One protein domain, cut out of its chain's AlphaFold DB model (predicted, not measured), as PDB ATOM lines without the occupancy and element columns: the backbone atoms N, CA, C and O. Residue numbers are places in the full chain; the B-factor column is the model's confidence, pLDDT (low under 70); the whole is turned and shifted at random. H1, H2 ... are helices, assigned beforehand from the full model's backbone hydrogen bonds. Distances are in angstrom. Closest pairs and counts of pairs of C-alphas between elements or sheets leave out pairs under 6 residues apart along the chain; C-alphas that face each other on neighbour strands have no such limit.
ATOM      1  N   ALA A 146      -7.997  94.795  35.284       68.75
ATOM      2  CA  ALA A 146      -8.768  95.303  36.414       68.75
ATOM      3  C   ALA A 146     -10.132  94.608  36.606       68.75
ATOM      4  O   ALA A 146     -10.575  94.458  37.740       68.75
ATOM      5  N   ALA A 147     -10.787  94.134  35.540       74.62
ATOM      6  CA  ALA A 147     -12.059  93.417  35.638       74.62
ATOM      7  C   ALA A 147     -11.897  92.042  36.305       74.62
ATOM      8  O   ALA A 147     -12.771  91.629  37.067       74.62
ATOM      9  N   HIS A 148     -10.769  91.355  36.089       79.31
ATOM     10  CA  HIS A 148     -10.479  90.093  36.779       79.31
ATOM     11  C   HIS A 148     -10.268  90.311  38.275       79.31
ATOM     12  O   HIS A 148     -10.821  89.568  39.083       79.31
ATOM     13  N   LEU A 149      -9.534  91.362  38.648       78.56
ATOM     14  CA  LEU A 149      -9.372  91.727  40.054       78.56
ATOM     15  C   LEU A 149     -10.707  92.124  40.693       78.56
ATOM     16  O   LEU A 149     -11.032  91.620  41.764       78.56
ATOM     17  N   ALA A 150     -11.511  92.951  40.020       77.19
ATOM     18  CA  ALA A 150     -12.829  93.353  40.507       77.19
ATOM     19  C   ALA A 150     -13.760  92.144  40.700       77.19
ATOM     20  O   ALA A 150     -14.481  92.058  41.694       77.19
ATOM     21  N   LYS A 151     -13.717  91.169  39.783       81.56
ATOM     22  CA  LYS A 151     -14.482  89.928  39.920       81.56
ATOM     23  C   LYS A 151     -13.998  89.089  41.099       81.56
ATOM     24  O   LYS A 151     -14.827  88.608  41.869       81.56
ATOM     25  N   LEU A 152     -12.685  88.936  41.265       84.12
ATOM     26  CA  LEU A 152     -12.107  88.190  42.381       84.12
ATOM     27  C   LEU A 152     -12.464  88.833  43.733       84.12
ATOM     28  O   LEU A 152     -12.881  88.137  44.654       84.12
ATOM     29  N   GLN A 153     -12.406  90.163  43.816       83.62
ATOM     30  CA  GLN A 153     -12.868  90.930  44.977       83.62
ATOM     31  C   GLN A 153     -14.368  90.751  45.229       83.62
ATOM     32  O   GLN A 153     -14.774  90.563  46.369       83.62
ATOM     33  N   SER A 154     -15.201  90.753  44.187       82.31
ATOM     34  CA  SER A 154     -16.640  90.492  44.322       82.31
ATOM     35  C   SER A 154     -16.925  89.096  44.890       82.31
ATOM     36  O   SER A 154     -17.789  88.960  45.757       82.31
ATOM     37  N   LEU A 155     -16.179  88.070  44.464       81.44
ATOM     38  CA  LEU A 155     -16.289  86.719  45.028       81.44
ATOM     39  C   LEU A 155     -15.864  86.681  46.497       81.44
ATOM     40  O   LEU A 155     -16.550  86.071  47.318       81.44
ATOM     41  N   GLN A 156     -14.767  87.365  46.833       86.06
ATOM     42  CA  GLN A 156     -14.293  87.493  48.209       86.06
ATOM     43  C   GLN A 156     -15.331  88.196  49.096       86.06
ATOM     44  O   GLN A 156     -15.655  87.687  50.164       86.06
ATOM     45  N   LEU A 157     -15.899  89.318  48.644       84.81
ATOM     46  CA  LEU A 157     -16.943  90.052  49.365       84.81
ATOM     47  C   LEU A 157     -18.178  89.181  49.600       84.81
ATOM     48  O   LEU A 157     -18.665  89.108  50.725       84.81
ATOM     49  N   GLY A 158     -18.618  88.433  48.586       82.38
ATOM     50  CA  GLY A 158     -19.700  87.468  48.758       82.38
ATOM     51  C   GLY A 158     -19.369  86.402  49.810       82.38
ATOM     52  O   GLY A 158     -20.240  86.006  50.587       82.38
ATOM     53  N   ALA A 159     -18.130  85.914  49.873       85.50
ATOM     54  CA  ALA A 159     -17.721  84.968  50.910       85.50
ATOM     55  C   ALA A 159     -17.735  85.604  52.314       85.50
ATOM     56  O   ALA A 159     -18.221  84.983  53.262       85.50
ATOM     57  N   VAL A 160     -17.288  86.859  52.436       87.12
ATOM     58  CA  VAL A 160     -17.318  87.634  53.687       87.12
ATOM     59  C   VAL A 160     -18.751  87.847  54.176       87.12
ATOM     60  O   VAL A 160     -19.030  87.595  55.345       87.12
ATOM     61  N   GLU A 161     -19.677  88.239  53.301       87.62
ATOM     62  CA  GLU A 161     -21.100  88.402  53.641       87.62
ATOM     63  C   GLU A 161     -21.711  87.092  54.169       87.62
ATOM     64  O   GLU A 161     -22.413  87.074  55.185       87.62
ATOM     65  N   ALA A 162     -21.403  85.963  53.522       85.31
ATOM     66  CA  ALA A 162     -21.848  84.649  53.986       85.31
ATOM     67  C   ALA A 162     -21.245  84.295  55.360       85.31
ATOM     68  O   ALA A 162     -21.946  83.775  56.227       85.31
ATOM     69  N   ALA A 163     -19.974  84.628  55.608       89.31
ATOM     70  CA  ALA A 163     -19.334  84.395  56.901       89.31
ATOM     71  C   ALA A 163     -19.927  85.276  58.015       89.31
ATOM     72  O   ALA A 163     -20.154  84.793  59.124       89.31
ATOM     73  N   GLN A 164     -20.231  86.545  57.724       91.06
ATOM     74  CA  GLN A 164     -20.830  87.494  58.675       91.06
ATOM     75  C   GLN A 164     -22.244  87.095  59.109       91.06
ATOM     76  O   GLN A 164     -22.647  87.386  60.232       91.06
ATOM     77  N   THR A 165     -22.985  86.392  58.250       92.62
ATOM     78  CA  THR A 165     -24.314  85.843  58.576       92.62
ATOM     79  C   THR A 165     -24.256  84.482  59.280       92.62
ATOM     80  O   THR A 165     -25.296  83.885  59.543       92.62
ATOM     81  N   GLY A 166     -23.057  83.968  59.587       90.56
ATOM     82  CA  GLY A 166     -22.856  82.650  60.202       90.56
ATOM     83  C   GLY A 166     -22.987  81.471  59.229       90.56
ATOM     84  O   GLY A 166     -22.864  80.318  59.640       90.56
ATOM     85  N   SER A 167     -23.182  81.731  57.933       92.75
ATOM     86  CA  SER A 167     -23.304  80.712  56.883       92.75
ATOM     87  C   SER A 167     -21.926  80.205  56.439       92.75
ATOM     88  O   SER A 167     -21.532  80.336  55.279       92.75
ATOM     89  N   PHE A 168     -21.162  79.627  57.373       92.12
ATOM     90  CA  PHE A 168     -19.756  79.278  57.148       92.12
ATOM     91  C   PHE A 168     -19.538  78.274  56.007       92.12
ATOM     92  O   PHE A 168     -18.595  78.445  55.239       92.12
ATOM     93  N   ALA A 169     -20.410  77.276  55.829       89.88
ATOM     94  CA  ALA A 169     -20.298  76.332  54.711       89.88
ATOM     95  C   ALA A 169     -20.391  77.049  53.350       89.88
ATOM     96  O   ALA A 169     -19.518  76.901  52.498       89.88
ATOM     97  N   GLN A 170     -21.382  77.935  53.194       87.69
ATOM     98  CA  GLN A 170     -21.538  78.742  51.983       87.69
ATOM     99  C   GLN A 170     -20.348  79.689  51.768       87.69
ATOM    100  O   GLN A 170     -19.915  79.891  50.632       87.69
ATOM    101  N   ALA A 171     -19.803  80.268  52.841       89.56
ATOM    102  CA  ALA A 171     -18.597  81.088  52.763       89.56
ATOM    103  C   ALA A 171     -17.387  80.274  52.276       89.56
ATOM    104  O   ALA A 171     -16.658  80.736  51.398       89.56
ATOM    105  N   ALA A 172     -17.199  79.050  52.783       90.06
ATOM    106  CA  ALA A 172     -16.118  78.157  52.363       90.06
ATOM    107  C   ALA A 172     -16.215  77.798  50.872       90.06
ATOM    108  O   ALA A 172     -15.193  77.817  50.179       90.06
ATOM    109  N   ASP A 173     -17.428  77.544  50.367       86.38
ATOM    110  CA  ASP A 173     -17.681  77.276  48.946       86.38
ATOM    111  C   ASP A 173     -17.386  78.502  48.072       86.38
ATOM    112  O   ASP A 173     -16.730  78.390  47.033       86.38
ATOM    113  N   ARG A 174     -17.802  79.700  48.509       86.00
ATOM    114  CA  ARG A 174     -17.508  80.960  47.802       86.00
ATOM    115  C   ARG A 174     -16.010  81.256  47.761       86.00
ATOM    116  O   ARG A 174     -15.499  81.640  46.709       86.00
ATOM    117  N   TYR A 175     -15.281  81.024  48.853       91.25
ATOM    118  CA  TYR A 175     -13.824  81.147  48.842       91.25
ATOM    119  C   TYR A 175     -13.155  80.095  47.950       91.25
ATOM    120  O   TYR A 175     -12.248  80.435  47.196       91.25
ATOM    121  N   ALA A 176     -13.609  78.836  47.967       87.38
ATOM    122  CA  ALA A 176     -13.083  77.796  47.075       87.38
ATOM    123  C   ALA A 176     -13.264  78.181  45.598       87.38
ATOM    124  O   ALA A 176     -12.387  77.969  44.761       87.38
ATOM    125  N   MET A 177     -14.400  78.790  45.284       82.62
ATOM    126  CA  MET A 177     -14.708  79.311  43.965       82.62
ATOM    127  C   MET A 177     -13.822  80.515  43.591       82.62
ATOM    128  O   MET A 177     -13.322  80.575  42.467       82.62
ATOM    129  N   ALA A 178     -13.565  81.427  44.530       86.62
ATOM    130  CA  ALA A 178     -12.624  82.531  44.348       86.62
ATOM    131  C   ALA A 178     -11.189  82.035  44.084       86.62
ATOM    132  O   ALA A 178     -10.530  82.543  43.180       86.62
ATOM    133  N   LEU A 179     -10.728  80.999  44.797       90.31
ATOM    134  CA  LEU A 179      -9.423  80.366  44.555       90.31
ATOM    135  C   LEU A 179      -9.329  79.773  43.151       90.31
ATOM    136  O   LEU A 179      -8.371  80.042  42.431       90.31
ATOM    137  N   ARG A 180     -10.355  79.029  42.715       85.81
ATOM    138  CA  ARG A 180     -10.408  78.491  41.345       85.81
ATOM    139  C   ARG A 180     -10.324  79.603  40.305       85.81
ATOM    140  O   ARG A 180      -9.540  79.486  39.368       85.81
ATOM    141  N   PHE A 181     -11.075  80.690  40.493       83.44
ATOM    142  CA  PHE A 181     -11.011  81.861  39.618       83.44
ATOM    143  C   PHE A 181      -9.596  82.452  39.582       83.44
ATOM    144  O   PHE A 181      -9.059  82.699  38.505       83.44
ATOM    145  N   ALA A 182      -8.971  82.648  40.745       87.25
ATOM    146  CA  ALA A 182      -7.626  83.203  40.849       87.25
ATOM    147  C   ALA A 182      -6.577  82.327  40.150       87.25
ATOM    148  O   ALA A 182      -5.759  82.841  39.390       87.25
ATOM    149  N   HIS A 183      -6.641  81.006  40.342       85.12
ATOM    150  CA  HIS A 183      -5.757  80.055  39.666       85.12
ATOM    151  C   HIS A 183      -5.938  80.118  38.153       85.12
ATOM    152  O   HIS A 183      -4.965  80.166  37.415       85.12
ATOM    153  N   VAL A 184      -7.181  80.169  37.684       80.00
ATOM    154  CA  VAL A 184      -7.497  80.253  36.258       80.00
ATOM    155  C   VAL A 184      -6.974  81.562  35.646       80.00
ATOM    156  O   VAL A 184      -6.385  81.535  34.566       80.00
ATOM    157  N   VAL A 185      -7.103  82.695  36.346       80.00
ATOM    158  CA  VAL A 185      -6.486  83.967  35.924       80.00
ATOM    159  C   VAL A 185      -4.964  83.856  35.895       80.00
ATOM    160  O   VAL A 185      -4.345  84.338  34.951       80.00
ATOM    161  N   TRP A 186      -4.360  83.206  36.888       83.25
ATOM    162  CA  TRP A 186      -2.918  82.996  36.915       83.25
ATOM    163  C   TRP A 186      -2.449  82.161  35.721       83.25
ATOM    164  O   TRP A 186      -1.612  82.616  34.955       83.25
ATOM    165  N   GLU A 187      -3.014  80.974  35.514       77.38
ATOM    166  CA  GLU A 187      -2.576  80.054  34.457       77.38
ATOM    167  C   GLU A 187      -2.831  80.602  33.050       77.38
ATOM    168  O   GLU A 187      -2.015  80.419  32.150       77.38
ATOM    169  N   CYS A 188      -3.962  81.280  32.839       72.50
ATOM    170  CA  CYS A 188      -4.383  81.668  31.492       72.50
ATOM    171  C   CYS A 188      -3.998  83.103  31.119       72.50
ATOM    172  O   CYS A 188      -3.965  83.438  29.934       72.50
ATOM    173  N   HIS A 189      -3.765  83.978  32.102       71.56
ATOM    174  CA  HIS A 189      -3.709  85.421  31.863       71.56
ATOM    175  C   HIS A 189      -2.554  86.140  32.540       71.56
ATOM    176  O   HIS A 189      -2.551  87.372  32.542       71.56
ATOM    177  N   LEU A 190      -1.566  85.413  33.070       75.12
ATOM    178  CA  LEU A 190      -0.428  86.014  33.765       75.12
ATOM    179  C   LEU A 190       0.220  87.160  32.977       75.12
ATOM    180  O   LEU A 190       0.412  88.248  33.514       75.12
ATOM    181  N   GLU A 191       0.486  86.935  31.688       70.25
ATOM    182  CA  GLU A 191       1.085  87.940  30.802       70.25
ATOM    183  C   GLU A 191       0.189  89.171  30.630       70.25
ATOM    184  O   GLU A 191       0.660  90.306  30.618       70.25
ATOM    185  N   SER A 192      -1.125  88.968  30.555       67.75
ATOM    186  CA  SER A 192      -2.096  90.052  30.409       67.75
ATOM    187  C   SER A 192      -2.308  90.835  31.709       67.75
ATOM    188  O   SER A 192      -2.710  91.998  31.670       67.75
ATOM    189  N   VAL A 193      -2.012  90.231  32.864       71.25
ATOM    190  CA  VAL A 193      -2.068  90.880  34.180       71.25
ATOM    191  C   VAL A 193      -0.685  91.250  34.710       71.25
ATOM    192  O   VAL A 193      -0.559  91.511  35.902       71.25
ATOM    193  N   ARG A 194       0.354  91.323  33.864       74.69
ATOM    194  CA  ARG A 194       1.755  91.463  34.303       74.69
ATOM    195  C   ARG A 194       1.994  92.612  35.294       74.69
ATOM    196  O   ARG A 194       2.697  92.439  36.283       74.69
ATOM    197  N   GLY A 195       1.348  93.764  35.084       75.38
ATOM    198  CA  GLY A 195       1.422  94.926  35.990       75.38
ATOM    199  C   GLY A 195       0.627  94.794  37.300       75.38
ATOM    200  O   GLY A 195       0.702  95.663  38.160       75.38
ATOM    201  N   LEU A 196      -0.147  93.723  37.450       79.94
ATOM    202  CA  LEU A 196      -1.037  93.430  38.574       79.94
ATOM    203  C   LEU A 196      -0.747  92.065  39.214       79.94
ATOM    204  O   LEU A 196      -1.468  91.664  40.125       79.94
ATOM    205  N   VAL A 197       0.307  91.359  38.786       82.56
ATOM    206  CA  VAL A 197       0.660  90.028  39.309       82.56
ATOM    207  C   VAL A 197       0.846  90.063  40.819       82.56
ATOM    208  O   VAL A 197       0.299  89.210  41.504       82.56
ATOM    209  N   GLY A 198       1.541  91.072  41.354       81.19
ATOM    210  CA  GLY A 198       1.709  91.223  42.802       81.19
ATOM    211  C   GLY A 198       0.374  91.362  43.546       81.19
ATOM    212  O   GLY A 198       0.196  90.771  44.609       81.19
ATOM    213  N   VAL A 199      -0.594  92.071  42.956       83.56
ATOM    214  CA  VAL A 199      -1.944  92.238  43.522       83.56
ATOM    215  C   VAL A 199      -2.722  90.926  43.469       83.56
ATOM    216  O   VAL A 199      -3.304  90.527  44.474       83.56
ATOM    217  N   LEU A 200      -2.707  90.231  42.328       86.00
ATOM    218  CA  LEU A 200      -3.330  88.914  42.186       86.00
ATOM    219  C   LEU A 200      -2.722  87.910  43.174       86.00
ATOM    220  O   LEU A 200      -3.452  87.142  43.798       86.00
ATOM    221  N   TRP A 201      -1.401  87.951  43.355       86.75
ATOM    222  CA  TRP A 201      -0.673  87.074  44.262       86.75
ATOM    223  C   TRP A 201      -1.105  87.284  45.715       86.75
ATOM    224  O   TRP A 201      -1.524  86.335  46.379       86.75
ATOM    225  N   ALA A 202      -1.082  88.537  46.178       85.50
ATOM    226  CA  ALA A 202      -1.502  88.909  47.526       85.50
ATOM    227  C   ALA A 202      -2.991  88.615  47.779       85.50
ATOM    228  O   ALA A 202      -3.355  88.113  48.839       85.50
ATOM    229  N   LEU A 203      -3.858  88.872  46.795       87.94
ATOM    230  CA  LEU A 203      -5.288  88.601  46.913       87.94
ATOM    231  C   LEU A 203      -5.577  87.097  47.009       87.94
ATOM    232  O   LEU A 203      -6.369  86.677  47.846       87.94
ATOM    233  N   THR A 204      -4.898  86.278  46.205       91.38
ATOM    234  CA  THR A 204      -5.028  84.810  46.264       91.38
ATOM    235  C   THR A 204      -4.611  84.278  47.636       91.38
ATOM    236  O   THR A 204      -5.290  83.431  48.213       91.38
ATOM    237  N   LEU A 205      -3.534  84.835  48.194       91.44
ATOM    238  CA  LEU A 205      -3.051  84.554  49.544       91.44
ATOM    239  C   LEU A 205      -4.088  84.836  50.631       91.44
ATOM    240  O   LEU A 205      -4.340  83.985  51.484       91.44
ATOM    241  N   GLU A 206      -4.700  86.019  50.595       91.38
ATOM    242  CA  GLU A 206      -5.742  86.388  51.553       91.38
ATOM    243  C   GLU A 206      -6.963  85.470  51.432       91.38
ATOM    244  O   GLU A 206      -7.487  85.015  52.445       91.38
ATOM    245  N   ILE A 207      -7.359  85.098  50.210       93.88
ATOM    246  CA  ILE A 207      -8.463  84.157  49.972       93.88
ATOM    247  C   ILE A 207      -8.148  82.775  50.564       93.88
ATOM    248  O   ILE A 207      -9.005  82.203  51.242       93.88
ATOM    249  N   TYR A 208      -6.936  82.240  50.361       96.81
ATOM    250  CA  TYR A 208      -6.519  80.981  50.993       96.81
ATOM    251  C   TYR A 208      -6.613  81.077  52.504       96.81
ATOM    252  O   TYR A 208      -7.193  80.207  53.155       96.81
ATOM    253  N   ALA A 209      -6.060  82.155  53.054       95.38
ATOM    254  CA  ALA A 209      -6.042  82.348  54.478       95.38
ATOM    255  C   ALA A 209      -7.487  82.377  54.994       95.38
ATOM    256  O   ALA A 209      -7.797  81.665  55.954       95.38
ATOM    257  N   ASP A 210      -8.347  83.226  54.439       94.56
ATOM    258  CA  ASP A 210      -9.717  83.422  54.915       94.56
ATOM    259  C   ASP A 210     -10.544  82.145  54.796       94.56
ATOM    260  O   ASP A 210     -11.258  81.789  55.736       94.56
ATOM    261  N   ARG A 211     -10.360  81.381  53.711       96.12
ATOM    262  CA  ARG A 211     -10.946  80.046  53.582       96.12
ATOM    263  C   ARG A 211     -10.513  79.130  54.722       96.12
ATOM    264  O   ARG A 211     -11.377  78.508  55.336       96.12
ATOM    265  N   THR A 212      -9.218  79.072  55.053       97.56
ATOM    266  CA  THR A 212      -8.741  78.279  56.200       97.56
ATOM    267  C   THR A 212      -9.426  78.722  57.490       97.56
ATOM    268  O   THR A 212      -9.849  77.876  58.270       97.56
ATOM    269  N   GLN A 213      -9.587  80.029  57.719       96.94
ATOM    270  CA  GLN A 213     -10.271  80.524  58.917       96.94
ATOM    271  C   GLN A 213     -11.735  80.082  58.978       96.94
ATOM    272  O   GLN A 213     -12.209  79.678  60.038       96.94
ATOM    273  N   VAL A 214     -12.452  80.140  57.856       94.88
ATOM    274  CA  VAL A 214     -13.835  79.659  57.781       94.88
ATOM    275  C   VAL A 214     -13.905  78.155  58.052       94.88
ATOM    276  O   VAL A 214     -14.753  77.727  58.829       94.88
ATOM    277  N   LEU A 215     -12.994  77.360  57.485       96.06
ATOM    278  CA  LEU A 215     -12.925  75.915  57.733       96.06
ATOM    279  C   LEU A 215     -12.639  75.598  59.210       96.06
ATOM    280  O   LEU A 215     -13.304  74.741  59.788       96.06
ATOM    281  N   LEU A 216     -11.738  76.345  59.857       96.12
ATOM    282  CA  LEU A 216     -11.508  76.250  61.304       96.12
ATOM    283  C   LEU A 216     -12.779  76.558  62.105       96.12
ATOM    284  O   LEU A 216     -13.073  75.874  63.084       96.12
ATOM    285  N   ASN A 217     -13.551  77.571  61.705       94.12
ATOM    286  CA  ASN A 217     -14.808  77.907  62.374       94.12
ATOM    287  C   ASN A 217     -15.850  76.786  62.217       94.12
ATOM    288  O   ASN A 217     -16.529  76.463  63.191       94.12
ATOM    289  N   ILE A 218     -15.943  76.160  61.036       92.62
ATOM    290  CA  ILE A 218     -16.808  74.991  60.793       92.62
ATOM    291  C   ILE A 218     -16.396  73.824  61.699       92.62
ATOM    292  O   ILE A 218     -17.244  73.267  62.392       92.62
ATOM    293  N   ALA A 219     -15.103  73.492  61.742       94.94
ATOM    294  CA  ALA A 219     -14.580  72.397  62.562       94.94
ATOM    295  C   ALA A 219     -14.845  72.614  64.064       94.94
ATOM    296  O   ALA A 219     -15.284  71.705  64.770       94.94
ATOM    297  N   ASN A 220     -14.651  73.846  64.545       93.75
ATOM    298  CA  ASN A 220     -14.963  74.223  65.924       93.75
ATOM    299  C   ASN A 220     -16.465  74.119  66.229       93.75
ATOM    300  O   ASN A 220     -16.839  73.602  67.280       93.75
ATOM    301  N   ALA A 221     -17.330  74.574  65.315       92.44
ATOM    302  CA  ALA A 221     -18.781  74.465  65.468       92.44
ATOM    303  C   ALA A 221     -19.257  73.001  65.486       92.44
ATOM    304  O   ALA A 221     -20.214  72.672  66.183       92.44
ATOM    305  N   ALA A 222     -18.549  72.111  64.787       92.81
ATOM    306  CA  ALA A 222     -18.776  70.668  64.785       92.81
ATOM    307  C   ALA A 222     -18.168  69.941  66.007       92.81
ATOM    308  O   ALA A 222     -17.860  68.754  65.930       92.81
ATOM    309  N   ALA A 223     -17.988  70.638  67.135       89.94
ATOM    310  CA  ALA A 223     -17.436  70.107  68.386       89.94
ATOM    311  C   ALA A 223     -16.039  69.468  68.249       89.94
ATOM    312  O   ALA A 223     -15.706  68.512  68.950       89.94
ATOM    313  N   GLY A 224     -15.206  70.028  67.370       80.88
ATOM    314  CA  GLY A 224     -13.833  69.577  67.174       80.88
ATOM    315  C   GLY A 224     -13.708  68.388  66.224       80.88
ATOM    316  O   GLY A 224     -12.855  67.524  66.429       80.88
ATOM    317  N   ASP A 225     -14.558  68.344  65.196       90.44
ATOM    318  CA  ASP A 225     -14.436  67.378  64.108       90.44
ATOM    319  C   ASP A 225     -13.019  67.411  63.514       90.44
ATOM    320  O   ASP A 225     -12.581  68.405  62.924       90.44
ATOM    321  N   LYS A 226     -12.299  66.294  63.672       92.31
ATOM    322  CA  LYS A 226     -10.930  66.142  63.172       92.31
ATOM    323  C   LYS A 226     -10.868  66.287  61.655       92.31
ATOM    324  O   LYS A 226      -9.920  66.896  61.169       92.31
ATOM    325  N   GLY A 227     -11.887  65.812  60.933       93.19
ATOM    326  CA  GLY A 227     -11.946  65.929  59.475       93.19
ATOM    327  C   GLY A 227     -12.003  67.389  59.024       93.19
ATOM    328  O   GLY A 227     -11.264  67.797  58.129       93.19
ATOM    329  N   GLY A 228     -12.806  68.218  59.698       93.62
ATOM    330  CA  GLY A 228     -12.843  69.662  59.461       93.62
ATOM    331  C   GLY A 228     -11.497  70.361  59.697       93.62
ATOM    332  O   GLY A 228     -11.109  71.234  58.915       93.62
ATOM    333  N   PHE A 229     -10.755  69.972  60.740       96.50
ATOM    334  CA  PHE A 229      -9.414  70.509  60.989       96.50
ATOM    335  C   PHE A 229      -8.390  70.049  59.946       96.50
ATOM    336  O   PHE A 229      -7.591  70.863  59.487       96.50
ATOM    337  N   GLU A 230      -8.426  68.786  59.528       95.81
ATOM    338  CA  GLU A 230      -7.573  68.273  58.450       95.81
ATOM    339  C   GLU A 230      -7.818  69.034  57.143       95.81
ATOM    340  O   GLU A 230      -6.866  69.516  56.536       95.81
ATOM    341  N   LEU A 231      -9.080  69.280  56.781       95.69
ATOM    342  CA  LEU A 231      -9.433  70.068  55.598       95.69
ATOM    343  C   LEU A 231      -8.938  71.525  55.686       95.69
ATOM    344  O   LEU A 231      -8.492  72.105  54.693       95.69
ATOM    345  N   ALA A 232      -8.996  72.139  56.873       96.88
ATOM    346  CA  ALA A 232      -8.449  73.478  57.099       96.88
ATOM    347  C   ALA A 232      -6.920  73.507  56.928       96.88
ATOM    348  O   ALA A 232      -6.385  74.441  56.317       96.88
ATOM    349  N   ARG A 233      -6.231  72.479  57.443       97.31
ATOM    350  CA  ARG A 233      -4.787  72.290  57.269       97.31
ATOM    351  C   ARG A 233      -4.440  72.122  55.792       97.31
ATOM    352  O   ARG A 233      -3.608  72.873  55.301       97.31
ATOM    353  N   GLU A 234      -5.113  71.220  55.083       96.00
ATOM    354  CA  GLU A 234      -4.892  70.960  53.654       96.00
ATOM    355  C   GLU A 234      -5.065  72.224  52.806       96.00
ATOM    356  O   GLU A 234      -4.221  72.512  51.966       96.00
ATOM    357  N   ASN A 235      -6.096  73.038  53.064       96.75
ATOM    358  CA  ASN A 235      -6.262  74.312  52.358       96.75
ATOM    359  C   ASN A 235      -5.109  75.292  52.630       96.75
ATOM    360  O   ASN A 235      -4.678  76.007  51.726       96.75
ATOM    361  N   ALA A 236      -4.624  75.363  53.874       96.94
ATOM    362  CA  ALA A 236      -3.470  76.202  54.190       96.94
ATOM    363  C   ALA A 236      -2.205  75.687  53.492       96.94
ATOM    364  O   ALA A 236      -1.405  76.486  52.998       96.94
ATOM    365  N   GLU A 237      -2.055  74.363  53.432       95.56
ATOM    366  CA  GLU A 237      -0.918  73.711  52.806       95.56
ATOM    367  C   GLU A 237      -0.900  73.917  51.287       95.56
ATOM    368  O   GLU A 237       0.117  74.334  50.732       95.56
ATOM    369  N   GLU A 238      -2.046  73.707  50.631       94.62
ATOM    370  CA  GLU A 238      -2.268  73.990  49.211       94.62
ATOM    371  C   GLU A 238      -1.920  75.443  48.885       94.62
ATOM    372  O   GLU A 238      -1.221  75.704  47.907       94.62
ATOM    373  N   GLY A 239      -2.329  76.377  49.751       94.00
ATOM    374  CA  GLY A 239      -1.983  77.786  49.630       94.00
ATOM    375  C   GLY A 239      -0.478  78.008  49.567       94.00
ATOM    376  O   GLY A 239      -0.005  78.653  48.642       94.00
ATOM    377  N   VAL A 240       0.301  77.447  50.493       92.19
ATOM    378  CA  VAL A 240       1.767  77.613  50.487       92.19
ATOM    379  C   VAL A 240       2.416  76.931  49.282       92.19
ATOM    380  O   VAL A 240       3.213  77.570  48.595       92.19
ATOM    381  N   VAL A 241       2.025  75.692  48.964       91.50
ATOM    382  CA  VAL A 241       2.530  74.954  47.790       91.50
ATOM    383  C   VAL A 241       2.266  75.730  46.501       91.50
ATOM    384  O   VAL A 241       3.146  75.850  45.644       91.50
ATOM    385  N   TRP A 242       1.071  76.308  46.364       89.25
ATOM    386  CA  TRP A 242       0.701  77.108  45.202       89.25
ATOM    387  C   TRP A 242       1.622  78.327  45.031       89.25
ATOM    388  O   TRP A 242       1.977  78.663  43.899       89.25
ATOM    389  N   LEU A 243       2.053  78.958  46.127       83.94
ATOM    390  CA  LEU A 243       2.954  80.117  46.104       83.94
ATOM    391  C   LEU A 243       4.395  79.724  45.806       83.94
ATOM    392  O   LEU A 243       5.046  80.403  45.017       83.94
ATOM    393  N   ASP A 244       4.885  78.651  46.425       87.12
ATOM    394  CA  ASP A 244       6.249  78.153  46.221       87.12
ATOM    395  C   ASP A 244       6.472  77.778  44.752       87.12
ATOM    396  O   ASP A 244       7.474  78.164  44.151       87.12
ATOM    397  N   ALA A 245       5.480  77.134  44.127       85.06
ATOM    398  CA  ALA A 245       5.504  76.807  42.702       85.06
ATOM    399  C   ALA A 245       5.597  78.046  41.782       85.06
ATOM    400  O   ALA A 245       5.922  77.919  40.602       85.06
ATOM    401  N   ARG A 246       5.296  79.244  42.300       81.25
ATOM    402  CA  ARG A 246       5.189  80.500  41.539       81.25
ATOM    403  C   ARG A 246       6.217  81.554  41.942       81.25
ATOM    404  O   ARG A 246       6.309  82.584  41.279       81.25
ATOM    405  N   GLU A 247       7.034  81.290  42.958       73.00
ATOM    406  CA  GLU A 247       8.050  82.225  43.454       73.00
ATOM    407  C   GLU A 247       9.085  82.572  42.369       73.00
ATOM    408  O   GLU A 247       9.398  83.745  42.169       73.00
ATOM    409  N   GLY A 248       9.503  81.587  41.562       65.94
ATOM    410  CA  GLY A 248      10.430  81.796  40.439       65.94
ATOM    411  C   GLY A 248       9.832  82.544  39.239       65.94
ATOM    412  O   GLY A 248      10.562  83.136  38.448       65.94
ATOM    413  N   VAL A 249       8.502  82.576  39.114       65.00
ATOM    414  CA  VAL A 249       7.809  83.359  38.075       65.00
ATOM    415  C   VAL A 249       7.836  84.855  38.425       65.00
ATOM    416  O   VAL A 249       7.783  85.723  37.552       65.00
ATOM    417  N   GLY A 250       7.975  85.164  39.717       54.03
ATOM    418  CA  GLY A 250       7.987  86.517  40.246       54.03
ATOM    419  C   GLY A 250       9.291  87.284  40.057       54.03
ATOM    420  O   GLY A 250       9.247  88.510  40.014       54.03
ATOM    421  N   ASP A 251      10.438  86.627  39.889       58.91
ATOM    422  CA  ASP A 251      11.731  87.331  39.902       58.91
ATOM    423  C   ASP A 251      11.913  88.340  38.748       58.91
ATOM    424  O   ASP A 251      12.649  89.313  38.903       58.91
ATOM    425  N   GLY A 252      11.187  88.183  37.630       58.81
ATOM    426  CA  GLY A 252      11.166  89.141  36.509       58.81
ATOM    427  C   GLY A 252       9.872  89.955  36.348       58.81
ATOM    428  O   GLY A 252       9.769  90.773  35.429       58.81
ATOM    429  N   VAL A 253       8.861  89.711  37.188       60.84
ATOM    430  CA  VAL A 253       7.494  90.252  37.030       60.84
ATOM    431  C   VAL A 253       7.004  90.980  38.287       60.84
ATOM    432  O   VAL A 253       6.255  91.949  38.200       60.84
ATOM    433  N   ILE A 254       7.450  90.549  39.462       63.22
ATOM    434  CA  ILE A 254       7.006  91.037  40.765       63.22
ATOM    435  C   ILE A 254       8.070  92.013  41.256       63.22
ATOM    436  O   ILE A 254       9.080  91.656  41.862       63.22
ATOM    437  N   GLY A 255       7.856  93.268  40.866       55.00
ATOM    438  CA  GLY A 255       8.877  94.311  40.798       55.00
ATOM    439  C   GLY A 255       9.284  94.987  42.109       55.00
ATOM    440  O   GLY A 255       9.867  96.066  42.040       55.00
ATOM    441  N   GLY A 256       9.020  94.426  43.294       66.69
ATOM    442  CA  GLY A 256       9.324  95.138  44.537       66.69
ATOM    443  C   GLY A 256       9.514  94.276  45.781       66.69
ATOM    444  O   GLY A 256       8.989  93.172  45.922       66.69
ATOM    445  N   GLY A 257      10.287  94.819  46.730       78.88
ATOM    446  CA  GLY A 257      10.467  94.222  48.054       78.88
ATOM    447  C   GLY A 257       9.181  94.204  48.887       78.88
ATOM    448  O   GLY A 257       9.037  93.344  49.747       78.88
ATOM    449  N   LYS A 258       8.220  95.101  48.611       82.00
ATOM    450  CA  LYS A 258       6.937  95.174  49.332       82.00
ATOM    451  C   LYS A 258       6.012  94.002  49.005       82.00
ATOM    452  O   LYS A 258       5.350  93.484  49.896       82.00
ATOM    453  N   GLU A 259       5.971  93.570  47.751       79.38
ATOM    454  CA  GLU A 259       5.160  92.436  47.312       79.38
ATOM    455  C   GLU A 259       5.717  91.127  47.872       79.38
ATOM    456  O   GLU A 259       4.966  90.328  48.425       79.38
ATOM    457  N   ARG A 260       7.045  90.941  47.813       82.25
ATOM    458  CA  ARG A 260       7.725  89.784  48.428       82.25
ATOM    459  C   ARG A 260       7.479  89.721  49.930       82.25
ATOM    460  O   ARG A 260       7.216  88.655  50.476       82.25
ATOM    461  N   GLU A 261       7.520  90.876  50.583       87.00
ATOM    462  CA  GLU A 261       7.205  91.020  51.998       87.00
ATOM    463  C   GLU A 261       5.749  90.647  52.310       87.00
ATOM    464  O   GLU A 261       5.487  89.892  53.246       87.00
ATOM    465  N   GLY A 262       4.794  91.118  51.503       86.75
ATOM    466  CA  GLY A 262       3.385  90.739  51.633       86.75
ATOM    467  C   GLY A 262       3.173  89.233  51.479       86.75
ATOM    468  O   GLY A 262       2.455  88.623  52.269       86.75
ATOM    469  N   VAL A 263       3.859  88.609  50.520       86.69
ATOM    470  CA  VAL A 263       3.812  87.157  50.303       86.69
ATOM    471  C   VAL A 263       4.400  86.398  51.480       86.69
ATOM    472  O   VAL A 263       3.791  85.439  51.949       86.69
ATOM    473  N   ARG A 264       5.552  86.842  51.990       90.50
ATOM    474  CA  ARG A 264       6.195  86.271  53.176       90.50
ATOM    475  C   ARG A 264       5.240  86.269  54.374       90.50
ATOM    476  O   ARG A 264       5.034  85.218  54.978       90.50
ATOM    477  N   ARG A 265       4.598  87.406  54.663       91.62
ATOM    478  CA  ARG A 265       3.583  87.519  55.731       91.62
ATOM    479  C   ARG A 265       2.359  86.647  55.462       91.62
ATOM    480  O   ARG A 265       1.850  85.995  56.368       91.62
ATOM    481  N   GLY A 266       1.910  86.570  54.211       91.75
ATOM    482  CA  GLY A 266       0.828  85.673  53.804       91.75
ATOM    483  C   GLY A 266       1.150  84.199  54.081       91.75
ATOM    484  O   GLY A 266       0.344  83.498  54.694       91.75
ATOM    485  N   LYS A 267       2.356  83.738  53.719       92.88
ATOM    486  CA  LYS A 267       2.843  82.383  54.034       92.88
ATOM    487  C   LYS A 267       2.927  82.154  55.549       92.88
ATOM    488  O   LYS A 267       2.539  81.086  56.026       92.88
ATOM    489  N   ALA A 268       3.381  83.149  56.317       94.81
ATOM    490  CA  ALA A 268       3.429  83.069  57.779       94.81
ATOM    491  C   ALA A 268       2.023  82.915  58.384       94.81
ATOM    492  O   ALA A 268       1.797  82.034  59.214       94.81
ATOM    493  N   LYS A 269       1.050  83.697  57.900       95.69
ATOM    494  CA  LYS A 269      -0.367  83.618  58.291       95.69
ATOM    495  C   LYS A 269      -0.979  82.251  57.972       95.69
ATOM    496  O   LYS A 269      -1.687  81.697  58.814       95.69
ATOM    497  N   LEU A 270      -0.701  81.684  56.795       96.38
ATOM    498  CA  LEU A 270      -1.138  80.327  56.434       96.38
ATOM    499  C   LEU A 270      -0.504  79.269  57.337       96.38
ATOM    500  O   LEU A 270      -1.221  78.417  57.859       96.38
ATOM    501  N   SER A 271       0.801  79.374  57.594       96.56
ATOM    502  CA  SER A 271       1.519  78.474  58.504       96.56
ATOM    503  C   SER A 271       0.927  78.534  59.913       96.56
ATOM    504  O   SER A 271       0.610  77.506  60.504       96.56
ATOM    505  N   PHE A 272       0.657  79.730  60.436       96.81
ATOM    506  CA  PHE A 272      -0.019  79.887  61.721       96.81
ATOM    507  C   PHE A 272      -1.407  79.225  61.738       96.81
ATOM    508  O   PHE A 272      -1.740  78.501  62.676       96.81
ATOM    509  N   ARG A 273      -2.222  79.415  60.693       97.50
ATOM    510  CA  ARG A 273      -3.554  78.791  60.603       97.50
ATOM    511  C   ARG A 273      -3.476  77.261  60.475       97.50
ATOM    512  O   ARG A 273      -4.285  76.572  61.092       97.50
ATOM    513  N   ALA A 274      -2.477  76.729  59.768       97.06
ATOM    514  CA  ALA A 274      -2.186  75.296  59.727       97.06
ATOM    515  C   ALA A 274      -1.797  74.753  61.113       97.06
ATOM    516  O   ALA A 274      -2.242  73.670  61.495       97.06
ATOM    517  N   ALA A 275      -1.049  75.521  61.915       97.06
ATOM    518  CA  ALA A 275      -0.742  75.144  63.293       97.06
ATOM    519  C   ALA A 275      -1.999  75.042  64.167       97.06
ATOM    520  O   ALA A 275      -2.149  74.080  64.918       97.06
ATOM    521  N   VAL A 276      -2.916  76.009  64.049       96.94
ATOM    522  CA  VAL A 276      -4.206  75.988  64.760       96.94
ATOM    523  C   VAL A 276      -5.033  74.770  64.347       96.94
ATOM    524  O   VAL A 276      -5.603  74.101  65.208       96.94
ATOM    525  N   ALA A 277      -5.054  74.441  63.053       96.94
ATOM    526  CA  ALA A 277      -5.716  73.246  62.543       96.94
ATOM    527  C   ALA A 277      -5.120  71.958  63.143       96.94
ATOM    528  O   ALA A 277      -5.852  71.129  63.675       96.94
ATOM    529  N   CYS A 278      -3.790  71.825  63.151       96.25
ATOM    530  CA  CYS A 278      -3.104  70.677  63.753       96.25
ATOM    531  C   CYS A 278      -3.397  70.559  65.255       96.25
ATOM    532  O   CYS A 278      -3.683  69.469  65.746       96.25
ATOM    533  N   GLN A 279      -3.399  71.683  65.979       95.31
ATOM    534  CA  GLN A 279      -3.765  71.715  67.394       95.31
ATOM    535  C   GLN A 279      -5.203  71.215  67.609       95.31
ATOM    536  O   GLN A 279      -5.424  70.397  68.500       95.31
ATOM    537  N   GLY A 280      -6.156  71.665  66.786       94.88
ATOM    538  CA  GLY A 280      -7.550  71.210  66.820       94.88
ATOM    539  C   GLY A 280      -7.709  69.716  66.516       94.88
ATOM    540  O   GLY A 280      -8.484  69.031  67.179       94.88
ATOM    541  N   ALA A 281      -6.910  69.182  65.589       95.19
ATOM    542  CA  ALA A 281      -6.865  67.751  65.278       95.19
ATOM    543  C   ALA A 281      -6.166  66.896  66.363       95.19
ATOM    544  O   ALA A 281      -6.267  65.665  66.352       95.19
ATOM    545  N   GLY A 282      -5.476  67.533  67.317       93.69
ATOM    546  CA  GLY A 282      -4.693  66.880  68.371       93.69
ATOM    547  C   GLY A 282      -3.243  66.554  67.985       93.69
ATOM    548  O   GLY A 282      -2.540  65.916  68.768       93.69
ATOM    549  N   ASP A 283      -2.771  67.006  66.822       94.62
ATOM    550  CA  ASP A 283      -1.392  66.837  66.353       94.62
ATOM    551  C   ASP A 283      -0.509  68.004  66.821       94.62
ATOM    552  O   ASP A 283      -0.240  68.980  66.111       94.62
ATOM    553  N   LYS A 284      -0.060  67.910  68.075       94.50
ATOM    554  CA  LYS A 284       0.806  68.919  68.702       94.50
ATOM    555  C   LYS A 284       2.165  69.044  68.010       94.50
ATOM    556  O   LYS A 284       2.692  70.150  67.905       94.50
ATOM    557  N   GLY A 285       2.718  67.932  67.523       91.56
ATOM    558  CA  GLY A 285       4.019  67.906  66.857       91.56
ATOM    559  C   GLY A 285       3.999  68.700  65.552       91.56
ATOM    560  O   GLY A 285       4.843  69.576  65.346       91.56
ATOM    561  N   ALA A 286       2.991  68.460  64.706       93.25
ATOM    562  CA  ALA A 286       2.797  69.239  63.486       93.25
ATOM    563  C   ALA A 286       2.489  70.712  63.790       93.25
ATOM    564  O   ALA A 286       3.048  71.598  63.140       93.25
ATOM    565  N   ALA A 287       1.677  70.996  64.819       95.25
ATOM    566  CA  ALA A 287       1.372  72.367  65.225       95.25
ATOM    567  C   ALA A 287       2.639  73.169  65.577       95.25
ATOM    568  O   ALA A 287       2.817  74.287  65.092       95.25
ATOM    569  N   VAL A 288       3.560  72.591  66.358       94.56
ATOM    570  CA  VAL A 288       4.852  73.225  66.681       94.56
ATOM    571  C   VAL A 288       5.705  73.432  65.427       94.56
ATOM    572  O   VAL A 288       6.326  74.487  65.283       94.56
ATOM    573  N   GLY A 289       5.722  72.464  64.505       93.50
ATOM    574  CA  GLY A 289       6.414  72.592  63.218       93.50
ATOM    575  C   GLY A 289       5.939  73.811  62.422       93.50
ATOM    576  O   GLY A 289       6.752  74.639  62.011       93.50
ATOM    577  N   TYR A 290       4.623  73.973  62.293       96.19
ATOM    578  CA  TYR A 290       4.015  75.110  61.604       96.19
ATOM    579  C   TYR A 290       4.236  76.456  62.309       96.19
ATOM    580  O   TYR A 290       4.463  77.463  61.640       96.19
ATOM    581  N   LEU A 291       4.229  76.497  63.645       96.38
ATOM    582  CA  LEU A 291       4.550  77.721  64.393       96.38
ATOM    583  C   LEU A 291       6.005  78.152  64.180       96.38
ATOM    584  O   LEU A 291       6.271  79.335  63.983       96.38
ATOM    585  N   ARG A 292       6.952  77.206  64.165       95.06
ATOM    586  CA  ARG A 292       8.365  77.499  63.863       95.06
ATOM    587  C   ARG A 292       8.543  78.021  62.443       95.06
ATOM    588  O   ARG A 292       9.328  78.942  62.231       95.06
ATOM    589  N   GLU A 293       7.798  77.470  61.492       95.00
ATOM    590  CA  GLU A 293       7.799  77.961  60.117       95.00
ATOM    591  C   GLU A 293       7.224  79.380  60.021       95.00
ATOM    592  O   GLU A 293       7.824  80.241  59.379       95.00
ATOM    593  N   ALA A 294       6.135  79.672  60.739       96.06
ATOM    594  CA  ALA A 294       5.600  81.026  60.842       96.06
ATOM    595  C   ALA A 294       6.619  82.010  61.452       96.06
ATOM    596  O   ALA A 294       6.750  83.113  60.937       96.06
ATOM    597  N   ILE A 295       7.401  81.613  62.468       96.50
ATOM    598  CA  ILE A 295       8.497  82.434  63.032       96.50
ATOM    599  C   ILE A 295       9.607  82.669  62.005       96.50
ATOM    600  O   ILE A 295      10.128  83.776  61.894       96.50
ATOM    601  N   ARG A 296       9.999  81.628  61.260       95.94
ATOM    602  CA  ARG A 296      11.022  81.737  60.210       95.94
ATOM    603  C   ARG A 296      10.586  82.724  59.132       95.94
ATOM    604  O   ARG A 296      11.403  83.499  58.638       95.94
ATOM    605  N   LEU A 297       9.309  82.664  58.763       93.62
ATOM    606  CA  LEU A 297       8.710  83.539  57.772       93.62
ATOM    607  C   LEU A 297       8.440  84.931  58.325       93.62
ATOM    608  O   LEU A 297       8.580  85.857  57.553       93.62
ATOM    609  N   GLU A 298       8.117  85.113  59.604       95.38
ATOM    610  CA  GLU A 298       7.791  86.402  60.232       95.38
ATOM    611  C   GLU A 298       8.491  86.572  61.598       95.38
ATOM    612  O   GLU A 298       7.863  86.411  62.651       95.38
ATOM    613  N   PRO A 299       9.804  86.893  61.614       94.25
ATOM    614  CA  PRO A 299      10.599  86.948  62.846       94.25
ATOM    615  C   PRO A 299      10.109  87.984  63.861       94.25
ATOM    616  O   PRO A 299      10.253  87.795  65.063       94.25
ATOM    617  N   GLU A 300       9.506  89.071  63.394       94.12
ATOM    618  CA  GLU A 300       8.878  90.105  64.217       94.12
ATOM    619  C   GLU A 300       7.706  89.581  65.066       94.12
ATOM    620  O   GLU A 300       7.412  90.154  66.113       94.12
ATOM    621  N   SER A 301       7.099  88.453  64.684       92.56
ATOM    622  CA  SER A 301       6.050  87.772  65.452       92.56
ATOM    623  C   SER A 301       6.600  86.682  66.393       92.56
ATOM    624  O   SER A 301       5.829  85.931  67.000       92.56
ATOM    625  N   ARG A 302       7.932  86.582  66.556       94.81
ATOM    626  CA  ARG A 302       8.604  85.501  67.299       94.81
ATOM    627  C   ARG A 302       8.113  85.337  68.728       94.81
ATOM    628  O   ARG A 302       7.785  84.217  69.098       94.81
ATOM    629  N   ASP A 303       8.055  86.403  69.518       94.94
ATOM    630  CA  ASP A 303       7.743  86.292  70.951       94.94
ATOM    631  C   ASP A 303       6.325  85.745  71.182       94.94
ATOM    632  O   ASP A 303       6.102  84.880  72.031       94.94
ATOM    633  N   VAL A 304       5.369  86.191  70.361       95.00
ATOM    634  CA  VAL A 304       3.973  85.733  70.405       95.00
ATOM    635  C   VAL A 304       3.873  84.258  70.013       95.00
ATOM    636  O   VAL A 304       3.215  83.469  70.692       95.00
ATOM    637  N   LEU A 305       4.543  83.871  68.926       94.06
ATOM    638  CA  LEU A 305       4.521  82.499  68.421       94.06
ATOM    639  C   LEU A 305       5.305  81.533  69.324       94.06
ATOM    640  O   LEU A 305       4.897  80.383  69.477       94.06
ATOM    641  N   GLN A 306       6.377  81.992  69.971       93.94
ATOM    642  CA  GLN A 306       7.169  81.208  70.919       93.94
ATOM    643  C   GLN A 306       6.343  80.847  72.156       93.94
ATOM    644  O   GLN A 306       6.265  79.675  72.519       93.94
ATOM    645  N   LYS A 307       5.627  81.822  72.728       94.62
ATOM    646  CA  LYS A 307       4.671  81.563  73.810       94.62
ATOM    647  C   LYS A 307       3.620  80.530  73.392       94.62
ATOM    648  O   LYS A 307       3.256  79.651  74.169       94.62
ATOM    649  N   ARG A 308       3.154  80.586  72.140       94.31
ATOM    650  CA  ARG A 308       2.189  79.608  71.623       94.31
ATOM    651  C   ARG A 308       2.776  78.198  71.502       94.31
ATOM    652  O   ARG A 308       2.070  77.233  71.781       94.31
ATOM    653  N   ILE A 309       4.045  78.063  71.114       94.25
ATOM    654  CA  ILE A 309       4.753  76.771  71.083       94.25
ATOM    655  C   ILE A 309       4.804  76.154  72.488       94.25
ATOM    656  O   ILE A 309       4.529  74.962  72.646       94.25
ATOM    657  N   GLU A 310       5.096  76.965  73.503       93.12
ATOM    658  CA  GLU A 310       5.105  76.540  74.908       93.12
ATOM    659  C   GLU A 310       3.710  76.082  75.365       93.12
ATOM    660  O   GLU A 310       3.579  75.001  75.938       93.12
ATOM    661  N   GLU A 311       2.653  76.833  75.029       93.12
ATOM    662  CA  GLU A 311       1.252  76.486  75.337       93.12
ATOM    663  C   GLU A 311       0.795  75.165  74.696       93.12
ATOM    664  O   GLU A 311       0.043  74.399  75.303       93.12
ATOM    665  N   VAL A 312       1.237  74.876  73.467       91.75
ATOM    666  CA  VAL A 312       0.919  73.613  72.776       91.75
ATOM    667  C   VAL A 312       1.600  72.414  73.459       91.75
ATOM    668  O   VAL A 312       1.133  71.278  73.325       91.75
ATOM    669  N   GLY A 313       2.635  72.662  74.267       84.00
ATOM    670  CA  GLY A 313       3.421  71.652  74.976       84.00
ATOM    671  C   GLY A 313       4.754  71.328  74.301       84.00
ATOM    672  O   GLY A 313       5.352  70.307  74.619       84.00
TER     673      GLY A 313
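Overview. This is residues 146 to 313 of the 329 residues of an uncharacterized protein of Mytilinidion resinicola (UniProt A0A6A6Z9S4). The longest helix, H3, sits near the middle of a zigzag stack of seven helices, each folding back along the one before it. H1, H3, H5 and H7 make one row, and H2, H4 and H6 make a second, looser one whose members are apart. The printed part has 168 residues with seven named helices, H1 to H7 in chain order, and no named strand: all helix. It is compact, with a radius of gyration of the C-alphas of 16.2 A, and spans 48 by 35 by 21 A.

Arrangement. H3, residues 194 to 221, is the hub, touching four helices. It makes hairpins with H2, residues 168 to 189, closest C-alphas Ala 172 and Arg 211 at 5.6 A, and with H4, residues 226 to 250, closest Ala 219 and Gly 228 at 4.5 A. H3 touches H5, residues 257 to 281, running the same way at a shallow tilt of 16 degrees, closest C-alphas Ala 209 and Leu 270 at 5.7 A. It only just touches H1, residues 146 to 164, with 3 pairs of C-alphas within 8 A, closest Gln 156 and Ile 207 at 6.9 A. H1 to H5 form an up and down bundle, each helix running against the one before. H6, residues 284 to 297, touches H5, closest C-alphas Ala 275 and Ala 287 at 4.0 A, and touches H7, residues 299 to 312, closest Ile 295 and Arg 302 at 5.3 A. Every O i to N i+4 pair is within hydrogen-bond range in H1, H2, H5 and H6, against 22 of 24 in H3, 18 of 21 in H4 and 8 of 10 in H7.

Along the chain. H3 is 41.0 A long; H4 and H5 are each 36.0 A. H1 begins at C-alpha 146 (-8.768, 95.303, 36.414), and H7 ends at C-alpha 312 (0.919, 73.613, 72.776).

Size, cuts and confidence. The C-alphas farthest apart, Ser 192 and Gly 313, are 48.5 A apart. The printed part has no cut and no long link. Confidence is under 70 at residues 146, 192 and 248 to 256.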